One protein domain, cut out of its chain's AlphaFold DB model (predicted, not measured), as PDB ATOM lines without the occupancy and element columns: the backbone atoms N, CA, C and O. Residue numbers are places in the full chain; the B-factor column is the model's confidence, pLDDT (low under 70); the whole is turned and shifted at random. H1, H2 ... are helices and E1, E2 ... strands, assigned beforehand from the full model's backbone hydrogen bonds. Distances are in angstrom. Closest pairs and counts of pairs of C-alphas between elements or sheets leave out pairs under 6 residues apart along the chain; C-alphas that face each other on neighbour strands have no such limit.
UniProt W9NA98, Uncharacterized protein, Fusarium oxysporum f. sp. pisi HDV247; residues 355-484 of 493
ATOM      1  N   VAL A 355    -156.266 200.775  89.987       80.00
ATOM      2  CA  VAL A 355    -155.217 201.492  90.727       80.00
ATOM      3  C   VAL A 355    -155.349 202.983  90.426       80.00
ATOM      4  O   VAL A 355    -154.965 203.454  89.358       80.00
ATOM      5  N   ARG A 356    -155.925 203.745  91.355       83.69
ATOM      6  CA  ARG A 356    -156.060 205.202  91.226       83.69
ATOM      7  C   ARG A 356    -154.826 205.890  91.796       83.69
ATOM      8  O   ARG A 356    -154.390 205.555  92.897       83.69
ATOM      9  N   LEU A 357    -154.290 206.863  91.061       86.00
ATOM     10  CA  LEU A 357    -153.271 207.769  91.587       86.00
ATOM     11  C   LEU A 357    -153.981 208.906  92.320       86.00
ATOM     12  O   LEU A 357    -154.749 209.657  91.710       86.00
ATOM     13  N   ILE A 358    -153.730 209.004  93.623       88.31
ATOM     14  CA  ILE A 358    -154.273 210.055  94.483       88.31
ATOM     15  C   ILE A 358    -153.159 211.004  94.921       88.31
ATOM     16  O   ILE A 358    -151.978 210.644  94.933       88.31
ATOM     17  N   ASP A 359    -153.546 212.217  95.299       88.69
ATOM     18  CA  ASP A 359    -152.646 213.167  95.946       88.69
ATOM     19  C   ASP A 359    -152.193 212.634  97.316       88.69
ATOM     20  O   ASP A 359    -153.022 212.372  98.192       88.69
ATOM     21  N   ALA A 360    -150.884 212.432  97.492       89.50
ATOM     22  CA  ALA A 360    -150.370 211.790  98.696       89.50
ATOM     23  C   ALA A 360    -150.514 212.681  99.937       89.50
ATOM     24  O   ALA A 360    -150.853 212.183 101.010       89.50
ATOM     25  N   GLN A 361    -150.319 213.996  99.814       90.56
ATOM     26  CA  GLN A 361    -150.395 214.889 100.968       90.56
ATOM     27  C   GLN A 361    -151.847 215.093 101.424       90.56
ATOM     28  O   GLN A 361    -152.115 215.114 102.629       90.56
ATOM     29  N   ALA A 362    -152.801 215.155 100.489       89.94
ATOM     30  CA  ALA A 362    -154.223 215.142 100.825       89.94
ATOM     31  C   ALA A 362    -154.645 213.801 101.459       89.94
ATOM     32  O   ALA A 362    -155.295 213.796 102.505       89.94
ATOM     33  N   GLY A 363    -154.212 212.664 100.899       91.12
ATOM     34  CA  GLY A 363    -154.528 211.335 101.439       91.12
ATOM     35  C   GLY A 363    -153.976 211.112 102.853       91.12
ATOM     36  O   GLY A 363    -154.684 210.624 103.733       91.12
ATOM     37  N   LEU A 364    -152.737 211.547 103.104       92.00
ATOM     38  CA  LEU A 364    -152.120 211.537 104.433       92.00
ATOM     39  C   LEU A 364    -152.864 212.444 105.428       92.00
ATOM     40  O   LEU A 364    -152.922 212.136 106.618       92.00
ATOM     41  N   SER A 365    -153.439 213.553 104.955       91.44
ATOM     42  CA  SER A 365    -154.215 214.472 105.795       91.44
ATOM     43  C   SER A 365    -155.546 213.855 106.237       91.44
ATOM     44  O   SER A 365    -155.875 213.946 107.417       91.44
ATOM     45  N   ILE A 366    -156.254 213.146 105.347       91.50
ATOM     46  CA  ILE A 366    -157.479 212.405 105.705       91.50
ATOM     47  C   ILE A 366    -157.176 211.328 106.758       91.50
ATOM     48  O   ILE A 366    -157.837 211.297 107.792       91.50
ATOM     49  N   LEU A 367    -156.138 210.500 106.565       90.31
ATOM     50  CA  LEU A 367    -155.771 209.444 107.529       90.31
ATOM     51  C   LEU A 367    -155.426 209.971 108.932       90.31
ATOM     52  O   LEU A 367    -155.542 209.234 109.910       90.31
ATOM     53  N   ARG A 368    -154.972 211.226 109.040       90.81
ATOM     54  CA  ARG A 368    -154.675 211.893 110.318       90.81
ATOM     55  C   ARG A 368    -155.901 212.536 110.967       90.81
ATOM     56  O   ARG A 368    -155.902 212.687 112.184       90.81
ATOM     57  N   ALA A 369    -156.893 212.942 110.176       89.25
ATOM     58  CA  ALA A 369    -158.127 213.556 110.661       89.25
ATOM     59  C   ALA A 369    -159.184 212.510 111.057       89.25
ATOM     60  O   ALA A 369    -159.884 212.691 112.048       89.25
ATOM     61  N   GLU A 370    -159.280 211.411 110.305       88.62
ATOM     62  CA  GLU A 370    -160.264 210.342 110.499       88.62
ATOM     63  C   GLU A 370    -159.538 209.022 110.831       88.62
ATOM     64  O   GLU A 370    -159.359 208.150 109.976       88.62
ATOM     65  N   SER A 371    -159.098 208.879 112.090       81.06
ATOM     66  CA  SER A 371    -158.341 207.716 112.601       81.06
ATOM     67  C   SER A 371    -159.003 206.368 112.312       81.06
ATOM     68  O   SER A 371    -158.320 205.370 112.061       81.06
ATOM     69  N   ASP A 372    -160.333 206.362 112.326       84.19
ATOM     70  CA  ASP A 372    -161.170 205.164 112.359       84.19
ATOM     71  C   ASP A 372    -161.500 204.639 110.951       84.19
ATOM     72  O   ASP A 372    -162.076 203.561 110.798       84.19
ATOM     73  N   LEU A 373    -161.087 205.361 109.899       86.00
ATOM     74  CA  LEU A 373    -161.164 204.867 108.524       86.00
ATOM     75  C   LEU A 373    -160.314 203.608 108.326       86.00
ATOM     76  O   LEU A 373    -160.701 202.733 107.552       86.00
ATOM     77  N   SER A 374    -159.160 203.524 108.997       87.31
ATOM     78  CA  SER A 374    -158.097 202.559 108.690       87.31
ATOM     79  C   SER A 374    -157.678 201.692 109.875       87.31
ATOM     80  O   SER A 374    -157.660 202.145 111.019       87.31
ATOM     81  N   ASP A 375    -157.320 200.438 109.585       87.75
ATOM     82  CA  ASP A 375    -156.859 199.456 110.572       87.75
ATOM     83  C   ASP A 375    -155.655 199.999 111.372       87.75
ATOM     84  O   ASP A 375    -154.780 200.694 110.847       87.75
ATOM     85  N   GLN A 376    -155.581 199.642 112.656       86.56
ATOM     86  CA  GLN A 376    -154.401 199.869 113.492       86.56
ATOM     87  C   GLN A 376    -153.152 199.148 112.954       86.56
ATOM     88  O   GLN A 376    -152.038 199.478 113.358       86.56
ATOM     89  N   ARG A 377    -153.305 198.158 112.068       85.56
ATOM     90  CA  ARG A 377    -152.223 197.413 111.417       85.56
ATOM     91  C   ARG A 377    -151.911 198.009 110.045       85.56
ATOM     92  O   ARG A 377    -152.700 197.901 109.110       85.56
ATOM     93  N   THR A 378    -150.716 198.575 109.909       90.44
ATOM     94  CA  THR A 378    -150.177 199.046 108.624       90.44
ATOM     95  C   THR A 378    -149.009 198.166 108.185       90.44
ATOM     96  O   THR A 378    -148.308 197.589 109.020       90.44
ATOM     97  N   ILE A 379    -148.821 198.028 106.871       91.69
ATOM     98  CA  ILE A 379    -147.853 197.100 106.276       91.69
ATOM     99  C   ILE A 379    -146.749 197.887 105.571       91.69
ATOM    100  O   ILE A 379    -146.980 198.490 104.520       91.69
ATOM    101  N   LEU A 380    -145.545 197.863 106.141       91.44
ATOM    102  CA  LEU A 380    -144.332 198.427 105.555       91.44
ATOM    103  C   LEU A 380    -143.630 197.353 104.716       91.44
ATOM    104  O   LEU A 380    -143.301 196.280 105.216       91.44
ATOM    105  N   THR A 381    -143.385 197.641 103.441       90.12
ATOM    106  CA  THR A 381    -142.719 196.743 102.487       90.12
ATOM    107  C   THR A 381    -141.425 197.389 102.006       90.12
ATOM    108  O   THR A 381    -141.467 198.512 101.506       90.12
ATOM    109  N   LEU A 382    -140.288 196.697 102.141       89.38
ATOM    110  CA  LEU A 382    -138.956 197.202 101.772       89.38
ATOM    111  C   LEU A 382    -138.408 196.436 100.559       89.38
ATOM    112  O   LEU A 382    -137.632 195.488 100.696       89.38
ATOM    113  N   ALA A 383    -138.865 196.795  99.361       82.75
ATOM    114  CA  ALA A 383    -138.480 196.136  98.120       82.75
ATOM    115  C   ALA A 383    -137.198 196.732  97.516       82.75
ATOM    116  O   ALA A 383    -136.845 197.894  97.705       82.75
ATOM    117  N   LYS A 384    -136.498 195.933  96.708       73.06
ATOM    118  CA  LYS A 384    -135.318 196.402  95.973       73.06
ATOM    119  C   LYS A 384    -135.743 197.483  94.966       73.06
ATOM    120  O   LYS A 384    -136.423 197.141  93.996       73.06
ATOM    121  N   LYS A 385    -135.291 198.733  95.166       78.25
ATOM    122  CA  LYS A 385    -135.673 199.975  94.450       78.25
ATOM    123  C   LYS A 385    -136.945 200.710  94.917       78.25
ATOM    124  O   LYS A 385    -137.309 201.689  94.271       78.25
ATOM    125  N   TYR A 386    -137.657 200.264  95.957       83.06
ATOM    126  CA  TYR A 386    -138.742 201.061  96.556       83.06
ATOM    127  C   TYR A 386    -139.133 200.565  97.950       83.06
ATOM    128  O   TYR A 386    -139.253 199.365  98.184       83.06
ATOM    129  N   SER A 387    -139.466 201.488  98.847       88.25
ATOM    130  CA  SER A 387    -140.231 201.174 100.054       88.25
ATOM    131  C   SER A 387    -141.644 201.750  99.950       88.25
ATOM    132  O   SER A 387    -141.889 202.754  99.269       88.25
ATOM    133  N   CYS A 388    -142.607 201.100 100.597       90.81
ATOM    134  CA  CYS A 388    -143.970 201.612 100.663       90.81
ATOM    135  C   CYS A 388    -144.695 201.198 101.946       90.81
ATOM    136  O   CYS A 388    -144.497 200.097 102.464       90.81
ATOM    137  N   LEU A 389    -145.562 202.084 102.440       91.75
ATOM    138  CA  LEU A 389    -146.428 201.850 103.594       91.75
ATOM    139  C   LEU A 389    -147.880 201.724 103.123       91.75
ATOM    140  O   LEU A 389    -148.389 202.603 102.427       91.75
ATOM    141  N   THR A 390    -148.537 200.626 103.494       92.12
ATOM    142  CA  THR A 390    -149.896 200.289 103.050       92.12
ATOM    143  C   THR A 390    -150.880 200.275 104.215       92.12
ATOM    144  O   THR A 390    -150.642 199.629 105.237       92.12
ATOM    145  N   PHE A 391    -151.994 200.979 104.024       91.75
ATOM    146  CA  PHE A 391    -153.110 201.128 104.952       91.75
ATOM    147  C   PHE A 391    -154.332 200.381 104.414       91.75
ATOM    148  O   PHE A 391    -154.663 200.492 103.231       91.75
ATOM    149  N   TYR A 392    -155.017 199.660 105.293       89.75
ATOM    150  CA  TYR A 392    -156.238 198.908 104.998       89.75
ATOM    151  C   TYR A 392    -157.435 199.597 105.672       89.75
ATOM    152  O   TYR A 392    -157.223 200.276 106.683       89.75
ATOM    153  N   PRO A 393    -158.672 199.451 105.162       89.06
ATOM    154  CA  PRO A 393    -159.865 199.908 105.872       89.06
ATOM    155  C   PRO A 393    -159.966 199.219 107.239       89.06
ATOM    156  O   PRO A 393    -159.570 198.061 107.383       89.06
ATOM    157  N   ALA A 394    -160.493 199.918 108.242       85.25
ATOM    158  CA  ALA A 394    -160.702 199.333 109.562       85.25
ATOM    159  C   ALA A 394    -161.701 198.154 109.489       85.25
ATOM    160  O   ALA A 394    -162.707 198.263 108.788       85.25
ATOM    161  N   PRO A 395    -161.502 197.049 110.238       72.62
ATOM    162  CA  PRO A 395    -162.370 195.866 110.147       72.62
ATOM    163  C   PRO A 395    -163.859 196.114 110.434       72.62
ATOM    164  O   PRO A 395    -164.700 195.339 109.987       72.62
ATOM    165  N   CYS A 396    -164.175 197.182 111.175       64.12
ATOM    166  CA  CYS A 396    -165.535 197.565 111.559       64.12
ATOM    167  C   CYS A 396    -166.078 198.788 110.794       64.12
ATOM    168  O   CYS A 396    -167.222 199.172 111.031       64.12
ATOM    169  N   SER A 397    -165.291 199.428 109.918       61.19
ATOM    170  CA  SER A 397    -165.781 200.544 109.100       61.19
ATOM    171  C   SER A 397    -166.395 200.021 107.799       61.19
ATOM    172  O   SER A 397    -166.001 198.974 107.280       61.19
ATOM    173  N   ASN A 398    -167.381 200.738 107.246       63.12
ATOM    174  CA  ASN A 398    -167.860 200.391 105.912       63.12
ATOM    175  C   ASN A 398    -166.741 200.689 104.896       63.12
ATOM    176  O   ASN A 398    -166.328 201.839 104.735       63.12
ATOM    177  N   GLN A 399    -166.286 199.654 104.186       72.31
ATOM    178  CA  GLN A 399    -165.247 199.743 103.157       72.31
ATOM    179  C   GLN A 399    -165.626 200.704 102.016       72.31
ATOM    180  O   GLN A 399    -164.732 201.277 101.391       72.31
ATOM    181  N   ASP A 400    -166.925 200.946 101.787       77.00
ATOM    182  CA  ASP A 400    -167.405 202.008 100.897       77.00
ATOM    183  C   ASP A 400    -166.921 203.395 101.344       77.00
ATOM    184  O   ASP A 400    -166.439 204.158 100.517       77.00
ATOM    185  N   ILE A 401    -166.970 203.714 102.644       82.62
ATOM    186  CA  ILE A 401    -166.565 205.031 103.169       82.62
ATOM    187  C   ILE A 401    -165.065 205.246 102.944       82.62
ATOM    188  O   ILE A 401    -164.665 206.297 102.445       82.62
ATOM    189  N   PHE A 402    -164.237 204.236 103.240       85.00
ATOM    190  CA  PHE A 402    -162.799 204.286 102.952       85.00
ATOM    191  C   PHE A 402    -162.542 204.471 101.449       85.00
ATOM    192  O   PHE A 402    -161.744 205.322 101.056       85.00
ATOM    193  N   ARG A 403    -163.236 203.709 100.591       83.88
ATOM    194  CA  ARG A 403    -163.117 203.844  99.135       83.88
ATOM    195  C   ARG A 403    -163.474 205.249  98.675       83.88
ATOM    196  O   ARG A 403    -162.698 205.841  97.932       83.88
ATOM    197  N   ASP A 404    -164.629 205.754  99.083       83.25
ATOM    198  CA  ASP A 404    -165.219 206.955  98.506       83.25
ATOM    199  C   ASP A 404    -164.445 208.204  98.963       83.25
ATOM    200  O   ASP A 404    -164.056 209.010  98.114       83.25
ATOM    201  N   ARG A 405    -164.025 208.263 100.242       85.19
ATOM    202  CA  ARG A 405    -163.089 209.278 100.775       85.19
ATOM    203  C   ARG A 405    -161.804 209.417  99.954       85.19
ATOM    204  O   ARG A 405    -161.377 210.529  99.657       85.19
ATOM    205  N   PHE A 406    -161.170 208.305  99.577       85.69
ATOM    206  CA  PHE A 406    -159.934 208.347  98.785       85.69
ATOM    207  C   PHE A 406    -160.180 208.383  97.267       85.69
ATOM    208  O   PHE A 406    -159.281 208.760  96.512       85.69
ATOM    209  N   ALA A 407    -161.384 208.051  96.793       79.81
ATOM    210  CA  ALA A 407    -161.763 208.162  95.387       79.81
ATOM    211  C   ALA A 407    -161.982 209.620  94.950       79.81
ATOM    212  O   ALA A 407    -161.681 209.934  93.796       79.81
ATOM    213  N   GLU A 408    -162.432 210.499  95.853       80.56
ATOM    214  CA  GLU A 408    -162.512 211.956  95.645       80.56
ATOM    215  C   GLU A 408    -161.136 212.583  95.347       80.56
ATOM    216  O   GLU A 408    -161.026 213.497  94.533       80.56
ATOM    217  N   LEU A 409    -160.061 212.045  95.939       80.69
ATOM    218  CA  LEU A 409    -158.681 212.511  95.735       80.69
ATOM    219  C   LEU A 409    -158.004 211.963  94.463       80.69
ATOM    220  O   LEU A 409    -156.837 212.277  94.199       80.69
ATOM    221  N   ALA A 410    -158.691 211.123  93.682       76.38
ATOM    222  CA  ALA A 410    -158.124 210.473  92.506       76.38
ATOM    223  C   ALA A 410    -158.070 211.417  91.296       76.38
ATOM    224  O   ALA A 410    -159.084 211.685  90.651       76.38
ATOM    225  N   LYS A 411    -156.860 211.870  90.955       65.19
ATOM    226  CA  LYS A 411    -156.615 212.781  89.824       65.19
ATOM    227  C   LYS A 411    -156.615 212.053  88.470       65.19
ATOM    228  O   LYS A 411    -157.046 212.632  87.481       65.19
ATOM    229  N   ASP A 412    -156.199 210.782  88.446       61.16
ATOM    230  CA  ASP A 412    -156.089 209.949  87.239       61.16
ATOM    231  C   ASP A 412    -156.712 208.550  87.434       61.16
ATOM    232  O   ASP A 412    -156.517 207.901  88.469       61.16
ATOM    233  N   VAL A 413    -157.364 208.016  86.391       56.09
ATOM    234  CA  VAL A 413    -157.689 206.578  86.286       56.09
ATOM    235  C   VAL A 413    -156.518 205.861  85.610       56.09
ATOM    236  O   VAL A 413    -156.489 205.700  84.391       56.09
ATOM    237  N   SER A 414    -155.530 205.441  86.402       54.91
ATOM    238  CA  SER A 414    -154.419 204.636  85.892       54.91
ATOM    239  C   SER A 414    -154.827 203.167  85.719       54.91
ATOM    240  O   SER A 414    -155.615 202.621  86.492       54.91
ATOM    241  N   GLN A 415    -154.263 202.514  84.700       52.66
ATOM    242  CA  GLN A 415    -154.334 201.060  84.506       52.66
ATOM    243  C   GLN A 415    -153.004 200.366  84.846       52.66
ATOM    244  O   GLN A 415    -152.787 199.214  84.472       52.66
ATOM    245  N   ASN A 416    -152.097 201.056  85.549       53.22
ATOM    246  CA  ASN A 416    -150.849 200.456  86.006       53.22
ATOM    247  C   ASN A 416    -151.130 199.266  86.935       53.22
ATOM    248  O   ASN A 416    -152.019 199.309  87.786       53.22
ATOM    249  N   CYS A 417    -150.357 198.196  86.755       48.91
ATOM    250  CA  CYS A 417    -150.496 196.967  87.530       48.91
ATOM    251  C   CYS A 417    -150.294 197.246  89.035       48.91
ATOM    252  O   CYS A 417    -149.383 198.008  89.375       48.91
ATOM    253  N   PRO A 418    -151.078 196.633  89.949       57.88
ATOM    254  CA  PRO A 418    -150.779 196.688  91.378       57.88
ATOM    255  C   PRO A 418    -149.361 196.169  91.653       57.88
ATOM    256  O   PRO A 418    -148.872 195.281  90.948       57.88
ATOM    257  N   LEU A 419    -148.713 196.736  92.675       64.31
ATOM    258  CA  LEU A 419    -147.301 196.507  92.989       64.31
ATOM    259  C   LEU A 419    -146.969 195.016  93.112       64.31
ATOM    260  O   LEU A 419    -147.424 194.331  94.028       64.31
ATOM    261  N   SER A 420    -146.124 194.523  92.209       62.03
ATOM    262  CA  SER A 420    -145.621 193.152  92.245       62.03
ATOM    263  C   SER A 420    -144.520 193.018  93.300       62.03
ATOM    264  O   SER A 420    -143.336 193.037  92.966       62.03
ATOM    265  N   VAL A 421    -144.908 192.897  94.571       68.00
ATOM    266  CA  VAL A 421    -143.983 192.648  95.687       68.00
ATOM    267  C   VAL A 421    -143.297 191.280  95.493       68.00
ATOM    268  O   VAL A 421    -143.993 190.261  95.450       68.00
ATOM    269  N   PRO A 422    -141.955 191.209  95.362       72.25
ATOM    270  CA  PRO A 422    -141.236 189.933  95.279       72.25
ATOM    271  C   PRO A 422    -141.440 189.071  96.532       72.25
ATOM    272  O   PRO A 422    -141.569 189.605  97.633       72.25
ATOM    273  N   ARG A 423    -141.420 187.737  96.394       65.81
ATOM    274  CA  ARG A 423    -141.704 186.808  97.512       65.81
ATOM    275  C   ARG A 423    -140.752 186.953  98.702       65.81
ATOM    276  O   ARG A 423    -141.175 186.763  99.836       65.81
ATOM    277  N   ASP A 424    -139.501 187.312  98.435       76.12
ATOM    278  CA  ASP A 424    -138.426 187.402  99.430       76.12
ATOM    279  C   ASP A 424    -138.281 188.817 100.026       76.12
ATOM    280  O   ASP A 424    -137.297 189.128 100.697       76.12
ATOM    281  N   THR A 425    -139.254 189.699  99.768       81.75
ATOM    282  CA  THR A 425    -139.247 191.084 100.253       81.75
ATOM    283  C   THR A 425    -139.438 191.140 101.771       81.75
ATOM    284  O   THR A 425    -140.406 190.571 102.279       81.75
ATOM    285  N   PRO A 426    -138.587 191.865 102.520       85.94
ATOM    286  CA  PRO A 426    -138.852 192.186 103.915       85.94
ATOM    287  C   PRO A 426    -140.156 192.983 104.073       85.94
ATOM    288  O   PRO A 426    -140.288 194.099 103.565       85.94
ATOM    289  N   VAL A 427    -141.106 192.403 104.806       89.06
ATOM    290  CA  VAL A 427    -142.381 193.027 105.177       89.06
ATOM    291  C   VAL A 427    -142.449 193.145 106.697       89.06
ATOM    292  O   VAL A 427    -142.078 192.213 107.415       89.06
ATOM    293  N   TYR A 428    -142.928 194.285 107.184       90.44
ATOM    294  CA  TYR A 428    -143.059 194.614 108.599       90.44
ATOM    295  C   TYR A 428    -144.490 195.065 108.900       90.44
ATOM    296  O   TYR A 428    -145.090 195.816 108.129       90.44
ATOM    297  N   HIS A 429    -145.033 194.624 110.031       90.69
ATOM    298  CA  HIS A 429    -146.215 195.242 110.627       90.69
ATOM    299  C   HIS A 429    -145.771 196.452 111.446       90.69
ATOM    300  O   HIS A 429    -144.837 196.334 112.235       90.69
ATOM    301  N   VAL A 430    -146.464 197.580 111.292       90.50
ATOM    302  CA  VAL A 430    -146.265 198.811 112.073       90.50
ATOM    303  C   VAL A 430    -147.627 199.258 112.608       90.50
ATOM    304  O   VAL A 430    -148.613 199.246 111.859       90.50
ATOM    305  N   LYS A 431    -147.725 199.659 113.885       90.75
ATOM    306  CA  LYS A 431    -148.982 200.228 114.407       90.75
ATOM    307  C   LYS A 431    -149.255 201.586 113.766       90.75
ATOM    308  O   LYS A 431    -148.374 202.445 113.763       90.75
ATOM    309  N   ARG A 432    -150.489 201.806 113.299       89.75
ATOM    310  CA  ARG A 432    -150.938 203.057 112.667       89.75
ATOM    311  C   ARG A 432    -150.587 204.268 113.529       89.75
ATOM    312  O   ARG A 432    -149.973 205.199 113.028       89.75
ATOM    313  N   ASP A 433    -150.914 204.225 114.817       88.62
ATOM    314  CA  ASP A 433    -150.730 205.356 115.736       88.62
ATOM    315  C   ASP A 433    -149.262 205.639 116.105       88.62
ATOM    316  O   ASP A 433    -148.958 206.748 116.530       88.62
ATOM    317  N   GLU A 434    -148.339 204.688 115.901       87.81
ATOM    318  CA  GLU A 434    -146.894 204.937 116.040       87.81
ATOM    319  C   GLU A 434    -146.283 205.391 114.703       87.81
ATOM    320  O   GLU A 434    -145.511 206.341 114.679       87.81
ATOM    321  N   GLY A 435    -146.653 204.773 113.574       86.88
ATOM    322  CA  GLY A 435    -146.067 205.064 112.258       86.88
ATOM    323  C   GLY A 435    -146.602 206.324 111.563       86.88
ATOM    324  O   GLY A 435    -145.824 207.141 111.069       86.88
ATOM    325  N   LEU A 436    -147.924 206.518 111.528       89.00
ATOM    326  CA  LEU A 436    -148.590 207.622 110.815       89.00
ATOM    327  C   LEU A 436    -148.134 209.036 111.256       89.00
ATOM    328  O   LEU A 436    -148.054 209.924 110.397       89.00
ATOM    329  N   PRO A 437    -147.779 209.288 112.536       89.12
ATOM    330  CA  PRO A 437    -147.172 210.551 112.951       89.12
ATOM    331  C   PRO A 437    -145.800 210.851 112.329       89.12
ATOM    332  O   PRO A 437    -145.423 212.024 112.315       89.12
ATOM    333  N   HIS A 438    -145.060 209.855 111.827       87.38
ATOM    334  CA  HIS A 438    -143.746 210.039 111.189       87.38
ATOM    335  C   HIS A 438    -143.822 210.166 109.661       87.38
ATOM    336  O   HIS A 438    -143.023 210.902 109.084       87.38
ATOM    337  N   VAL A 439    -144.786 209.505 109.009       87.75
ATOM    338  CA  VAL A 439    -145.007 209.586 107.551       87.75
ATOM    339  C   VAL A 439    -145.169 211.044 107.108       87.75
ATOM    340  O   VAL A 439    -145.904 211.800 107.735       87.75
ATOM    341  N   GLY A 440    -144.502 211.455 106.028       81.88
ATOM    342  CA  GLY A 440    -144.552 212.830 105.520       81.88
ATOM    343  C   GLY A 440    -143.828 213.848 106.412       81.88
ATOM    344  O   GLY A 440    -144.243 215.004 106.475       81.88
ATOM    345  N   LYS A 441    -142.783 213.421 107.131       84.88
ATOM    346  CA  LYS A 441    -141.842 214.274 107.884       84.88
ATOM    347  C   LYS A 441    -140.396 213.903 107.543       84.88
ATOM    348  O   LYS A 441    -140.166 212.939 106.823       84.88
ATOM    349  N   GLU A 442    -139.439 214.653 108.085       74.69
ATOM    350  CA  GLU A 442    -137.995 214.601 107.785       74.69
ATOM    351  C   GLU A 442    -137.407 213.185 107.657       74.69
ATOM    352  O   GLU A 442    -136.716 212.905 106.682       74.69
ATOM    353  N   LEU A 443    -137.716 212.279 108.595       72.31
ATOM    354  CA  LEU A 443    -137.206 210.901 108.574       72.31
ATOM    355  C   LEU A 443    -137.941 209.985 107.578       72.31
ATOM    356  O   LEU A 443    -137.326 209.078 107.031       72.31
ATOM    357  N   CYS A 444    -139.227 210.227 107.305       85.19
ATOM    358  CA  CYS A 444    -140.078 209.384 106.461       85.19
ATOM    359  C   CYS A 444    -140.791 210.218 105.386       85.19
ATOM    360  O   CYS A 444    -142.023 210.334 105.369       85.19
ATOM    361  N   THR A 445    -140.027 210.832 104.482       88.31
ATOM    362  CA  THR A 445    -140.612 211.596 103.369       88.31
ATOM    363  C   THR A 445    -141.284 210.669 102.350       88.31
ATOM    364  O   THR A 445    -140.840 209.543 102.114       88.31
ATOM    365  N   ILE A 446    -142.381 211.147 101.761       90.38
ATOM    366  CA  ILE A 446    -143.205 210.417 100.786       90.38
ATOM    367  C   ILE A 446    -143.077 211.024  99.387       90.38
ATOM    368  O   ILE A 446    -142.655 212.171  99.242       90.38
ATOM    369  N   GLN A 447    -143.454 210.255  98.368       88.62
ATOM    370  CA  GLN A 447    -143.645 210.759  97.006       88.62
ATOM    371  C   GLN A 447    -144.984 211.505  96.887       88.62
ATOM    372  O   GLN A 447    -145.944 211.164  97.574       88.62
ATOM    373  N   ASP A 448    -145.083 212.458  95.953       86.62
ATOM    374  CA  ASP A 448    -146.277 213.299  95.727       86.62
ATOM    375  C   ASP A 448    -147.568 212.514  95.409       86.62
ATOM    376  O   ASP A 448    -148.681 213.033  95.541       86.62
ATOM    377  N   ARG A 449    -147.434 211.263  94.946       86.94
ATOM    378  CA  ARG A 449    -148.539 210.397  94.520       86.94
ATOM    379  C   ARG A 449    -148.605 209.132  95.373       86.94
ATOM    380  O   ARG A 449    -147.621 208.406  95.498       86.94
ATOM    381  N   ALA A 450    -149.794 208.831  95.882       89.50
ATOM    382  CA  ALA A 450    -150.121 207.555  96.514       89.50
ATOM    383  C   ALA A 450    -151.025 206.718  95.590       89.50
ATOM    384  O   ALA A 450    -151.619 207.234  94.638       89.50
ATOM    385  N   THR A 451    -151.128 205.416  95.859       88.88
ATOM    386  CA  THR A 451    -151.940 204.477  95.066       88.88
ATOM    387  C   THR A 451    -153.080 203.895  95.886       88.88
ATOM    388  O   THR A 451    -152.849 203.165  96.846       88.88
ATOM    389  N   LEU A 452    -154.317 204.188  95.482       89.12
ATOM    390  CA  LEU A 452    -155.510 203.516  95.990       89.12
ATOM    391  C   LEU A 452    -155.791 202.299  95.099       89.12
ATOM    392  O   LEU A 452    -156.151 202.456  93.929       89.12
ATOM    393  N   VAL A 453    -155.603 201.098  95.642       86.69
ATOM    394  CA  VAL A 453    -155.825 199.828  94.941       86.69
ATOM    395  C   VAL A 453    -157.144 199.228  95.406       86.69
ATOM    396  O   VAL A 453    -157.343 199.018  96.600       86.69
ATOM    397  N   VAL A 454    -158.029 198.912  94.462       81.62
ATOM    398  CA  VAL A 454    -159.314 198.251  94.730       81.62
ATOM    399  C   VAL A 454    -159.404 196.992  93.881       81.62
ATOM    400  O   VAL A 454    -159.288 197.058  92.659       81.62
ATOM    401  N   TYR A 455    -159.594 195.842  94.518       78.31
ATOM    402  CA  TYR A 455    -159.679 194.536  93.876       78.31
ATOM    403  C   TYR A 455    -161.120 194.150  93.536       78.31
ATOM    404  O   TYR A 455    -162.082 194.552  94.187       78.31
ATOM    405  N   LYS A 456    -161.259 193.252  92.555       70.62
ATOM    406  CA  LYS A 456    -162.545 192.669  92.135       70.62
ATOM    407  C   LYS A 456    -163.331 191.972  93.265       70.62
ATOM    408  O   LYS A 456    -164.537 191.804  93.138       70.62
ATOM    409  N   ASN A 457    -162.672 191.548  94.346       71.75
ATOM    410  CA  ASN A 457    -163.308 190.927  95.515       71.75
ATOM    411  C   ASN A 457    -163.723 191.939  96.605       71.75
ATOM    412  O   ASN A 457    -163.977 191.526  97.730       71.75
ATOM    413  N   GLY A 458    -163.732 193.244  96.307       71.38
ATOM    414  CA  GLY A 458    -164.045 194.314  97.261       71.38
ATOM    415  C   GLY A 458    -162.858 194.766  98.120       71.38
ATOM    416  O   GLY A 458    -162.873 195.885  98.622       71.38
ATOM    417  N   GLY A 459    -161.801 193.952  98.229       81.25
ATOM    418  CA  GLY A 459    -160.606 194.297  98.996       81.25
ATOM    419  C   GLY A 459    -159.974 195.601  98.510       81.25
ATOM    420  O   GLY A 459    -159.737 195.775  97.314       81.25
ATOM    421  N   ILE A 460    -159.688 196.511  99.436       87.12
ATOM    422  CA  ILE A 460    -159.164 197.848  99.155       87.12
ATOM    423  C   ILE A 460    -157.985 198.164 100.075       87.12
ATOM    424  O   ILE A 460    -157.993 197.783 101.245       87.12
ATOM    425  N   PHE A 461    -156.972 198.851  99.550       89.25
ATOM    426  CA  PHE A 461    -155.901 199.436 100.352       89.25
ATOM    427  C   PHE A 461    -155.333 200.711  99.718       89.25
ATOM    428  O   PHE A 461    -155.441 200.931  98.510       89.25
ATOM    429  N   LEU A 462    -154.708 201.544 100.548       91.31
ATOM    430  CA  LEU A 462    -154.010 202.762 100.150       91.31
ATOM    431  C   LEU A 462    -152.512 202.616 100.445       91.31
ATOM    432  O   LEU A 462    -152.120 202.452 101.598       91.31
ATOM    433  N   THR A 463    -151.678 202.695  99.410       91.50
ATOM    434  CA  THR A 463    -150.218 202.557  99.511       91.50
ATOM    435  C   THR A 463    -149.512 203.874  99.197       91.50
ATOM    436  O   THR A 463    -149.656 204.423  98.101       91.50
ATOM    437  N   PHE A 464    -148.701 204.342 100.146       91.44
ATOM    438  CA  PHE A 464    -147.790 205.477 100.004       91.44
ATOM    439  C   PHE A 464    -146.387 204.976  99.672       91.44
ATOM    440  O   PHE A 464    -145.875 204.087 100.355       91.44
ATOM    441  N   PHE A 465    -145.747 205.570  98.669       89.88
ATOM    442  CA  PHE A 465    -144.329 205.351  98.394       89.88
ATOM    443  C   PHE A 465    -143.488 206.291  99.249       89.88
ATOM    444  O   PHE A 465    -143.805 207.479  99.349       89.88
ATOM    445  N   LEU A 466    -142.427 205.762  99.854       90.25
ATOM    446  CA  LEU A 466    -141.474 206.553 100.632       90.25
ATOM    447  C   LEU A 466    -140.229 206.815  99.773       90.25
ATOM    448  O   LEU A 466    -139.938 206.061  98.842       90.25
ATOM    449  N   ASN A 467    -139.494 207.885 100.071       85.88
ATOM    450  CA  ASN A 467    -138.286 208.237  99.314       85.88
ATOM    451  C   ASN A 467    -137.020 207.510  99.817       85.88
ATOM    452  O   ASN A 467    -136.037 207.437  99.087       85.88
ATOM    453  N   ASP A 468    -137.040 206.962 101.038       83.06
ATOM    454  CA  ASP A 468    -135.967 206.115 101.581       83.06
ATOM    455  C   ASP A 468    -136.303 204.626 101.414       83.06
ATOM    456  O   ASP A 468    -137.259 204.125 102.011       83.06
ATOM    457  N   GLU A 469    -135.479 203.893 100.660       76.75
ATOM    458  CA  GLU A 469    -135.622 202.445 100.442       76.75
ATOM    459  C   GLU A 469    -135.576 201.612 101.742       76.75
ATOM    460  O   GLU A 469    -136.088 200.492 101.762       76.75
ATOM    461  N   ASN A 470    -135.027 202.143 102.843       80.56
ATOM    462  CA  ASN A 470    -134.951 201.448 104.136       80.56
ATOM    463  C   ASN A 470    -136.207 201.603 105.011       80.56
ATOM    464  O   ASN A 470    -136.344 200.883 106.001       80.56
ATOM    465  N   GLY A 471    -137.144 202.481 104.637       79.38
ATOM    466  CA  GLY A 471    -138.428 202.651 105.322       79.38
ATOM    467  C   GLY A 471    -138.552 203.888 106.216       79.38
ATOM    468  O   GLY A 471    -139.541 204.001 106.933       79.38
ATOM    469  N   GLY A 472    -137.590 204.811 106.200       79.44
ATOM    470  CA  GLY A 472    -137.718 206.136 106.811       79.44
ATOM    471  C   GLY A 472    -137.828 206.145 108.339       79.44
ATOM    472  O   GLY A 472    -138.594 206.921 108.908       79.44
ATOM    473  N   GLY A 473    -137.139 205.229 109.024       82.75
ATOM    474  CA  GLY A 473    -137.244 205.065 110.478       82.75
ATOM    475  C   GLY A 473    -138.473 204.272 110.947       82.75
ATOM    476  O   GLY A 473    -138.563 203.935 112.125       82.75
ATOM    477  N   LEU A 474    -139.420 203.927 110.058       87.75
ATOM    478  CA  LEU A 474    -140.615 203.142 110.411       87.75
ATOM    479  C   LEU A 474    -140.296 201.677 110.769       87.75
ATOM    480  O   LEU A 474    -141.107 200.993 111.397       87.75
ATOM    481  N   ARG A 475    -139.122 201.184 110.366       86.88
ATOM    482  CA  ARG A 475    -138.604 199.857 110.716       86.88
ATOM    483  C   ARG A 475    -138.030 199.824 112.142       86.88
ATOM    484  O   ARG A 475    -137.999 198.768 112.766       86.88
ATOM    485  N   GLU A 476    -137.598 200.970 112.652       88.19
ATOM    486  CA  GLU A 476    -136.917 201.143 113.938       88.19
ATOM    487  C   GLU A 476    -137.893 201.491 115.086       88.19
ATOM    488  O   GLU A 476    -137.492 201.558 116.249       88.19
ATOM    489  N   LEU A 477    -139.180 201.684 114.769       87.44
ATOM    490  CA  LEU A 477    -140.269 201.896 115.732       87.44
ATOM    491  C   LEU A 477    -140.501 200.668 116.624       87.44
ATOM    492  O   LEU A 477    -140.327 199.526 116.199       87.44
ATOM    493  N   LYS A 478    -140.965 200.881 117.862       86.12
ATOM    494  CA  LYS A 478    -141.065 199.816 118.878       86.12
ATOM    495  C   LYS A 478    -142.139 198.779 118.563       86.12
ATOM    496  O   LYS A 478    -142.009 197.633 118.985       86.12
ATOM    497  N   SER A 479    -143.191 199.154 117.837       83.31
ATOM    498  CA  SER A 479    -144.184 198.208 117.314       83.31
ATOM    499  C   SER A 479    -143.848 197.621 115.941       83.31
ATOM    500  O   SER A 479    -144.665 196.868 115.411       83.31
ATOM    501  N   SER A 480    -142.686 197.938 115.364       87.00
ATOM    502  CA  SER A 480    -142.279 197.427 114.055       87.00
ATOM    503  C   SER A 480    -141.758 195.994 114.173       87.00
ATOM    504  O   SER A 480    -140.712 195.751 114.775       87.00
ATOM    505  N   PHE A 481    -142.476 195.016 113.611       88.56
ATOM    506  CA  PHE A 481    -142.052 193.611 113.644       88.56
ATOM    507  C   PHE A 481    -142.118 192.936 112.275       88.56
ATOM    508  O   PHE A 481    -143.063 193.116 111.505       88.56
ATOM    509  N   LYS A 482    -141.090 192.137 111.964       86.81
ATOM    510  CA  LYS A 482    -140.943 191.475 110.664       86.81
ATOM    511  C   LYS A 482    -141.919 190.305 110.522       86.81
ATOM    512  O   LYS A 482    -141.899 189.360 111.314       86.81
ATOM    513  N   VAL A 483    -142.707 190.324 109.453       82.44
ATOM    514  CA  VAL A 483    -143.578 189.214 109.061       82.44
ATOM    515  C   VAL A 483    -142.721 188.085 108.491       82.44
ATOM    516  O   VAL A 483    -141.914 188.296 107.585       82.44
ATOM    517  N   HIS A 484    -142.898 186.876 109.019       63.31
ATOM    518  CA  HIS A 484    -142.246 185.678 108.500       63.31
ATOM    519  C   HIS A 484    -143.190 184.971 107.523       63.31
ATOM    520  O   HIS A 484    -144.302 184.588 107.884       63.31
TER     521      HIS A 484
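AT A GLANCE: This is residues 355 to 484 of the 493 residues of an uncharacterized protein of Fusarium oxysporum f. sp. pisi HDV247 (UniProt W9NA98). One strongly twisted sheet of seven strands makes the core, with two short helices, H1 and H2, over one face of it. From edge to edge the strands' lines turn by 160 degrees; the long link of residues 415 to 426 runs from one edge strand, E4, to the other, E5, and the last residues come back to pair briefly with E5. The printed part has 130 residues with three named helices and seven named strands, in the order E1 H1 E2 E3 H2 E4 E5 H3 E6 E7. The sheet's order is E4 E1 E6 E7 E3 E2 E5, antiparallel throughout, and the class is mixed, helices and strands. The whole is compact, with a radius of gyration of the C-alphas of 13.6 A, and rounded, spanning 33 by 28 by 28 A.

HOW THE PARTS SIT: Strand beside strand, the sheet holds E4, residues 410 to 414; E1, residues 355 to 359; E6, residues 446 to 454; E7, residues 460 to 466; E3, residues 386 to 391; E2, residues 377 to 383; and E5, residues 427 to 431. E4 and E5 are its edge strands, and the C-alphas of the sheet lie up to 8.2 A off its best plane. E6 and E7 are an antiparallel hairpin, with N 451 and O 463 within hydrogen-bond range at 2.9 A; E6 bends by 69 degrees at residue 449. E7 and E3 are antiparallel at 143 degrees, with N 391 and O 462 at 2.8 A. E2 and E3 are the other hairpin, with N 390 and O 379 at 2.8 A. E5 is the antiparallel neighbour of E2, with N 428 and O 380 at 2.8 A. On the other side of E6, E1 is antiparallel to it at 144 degrees, with N 356 and O 452 at 2.9 A. E4 and E1 are antiparallel, with one pair within hydrogen-bond range, N 411 and O 357 at 3.2 A. H1, residues 360 to 369, is on the sheet over E6 and E7 at a height of 10.0 A and stands up from it, its line rising 46 degrees; the closest C-alphas of H1 and E6 are those of Ala 360 and Arg 449, 4.8 A apart. H2, residues 399 to 407, is on the same face at a height of 9.3 A, over E6 and only just over E7, on which 3 of its C-alphas fall. It runs slantwise to the strands, at 44 degrees to E6 on the local plane. These two layers, helices on one face of a sheet, hold H1 and H2 close but not clearly touching, at a steep tilt of 42 degrees, opposite ways; their closest C-alphas, Gly 363 and Phe 406, are 6.7 A apart. H3, residues 432 to 435, only grazes the sheet and touches no helix. In H1 and H2 every O i to N i+4 pair is within hydrogen-bond range; H3 is too short for such a pair.

IN THESE COORDINATES: E1 begins at C-alpha 355, (-155.217, 201.492, 90.727), and H1, 14.4 A long, follows from C-alpha 360. The longer strands are E6, 21.1 A, E7, 19.8 A, E2, 19.2 A, and E3, 16.6 A. H2 measures 12.0 A. E7 ends at C-alpha 466, (-141.474, 206.553, 100.632).

THE WHOLE: The C-alphas farthest apart are those of Val 413 and Lys 478, 37.2 A. The printed part has no cut. The link from E4 to E5, 12 residues, is long; residues 467 to 484 hold no named element, and residues 481 to 482 pair antiparallel with residues 428 to 429 of E5. The mean pLDDT of the printed part is 82.3; residues 396 to 398, 411 to 421, 423 and 484 are under 70.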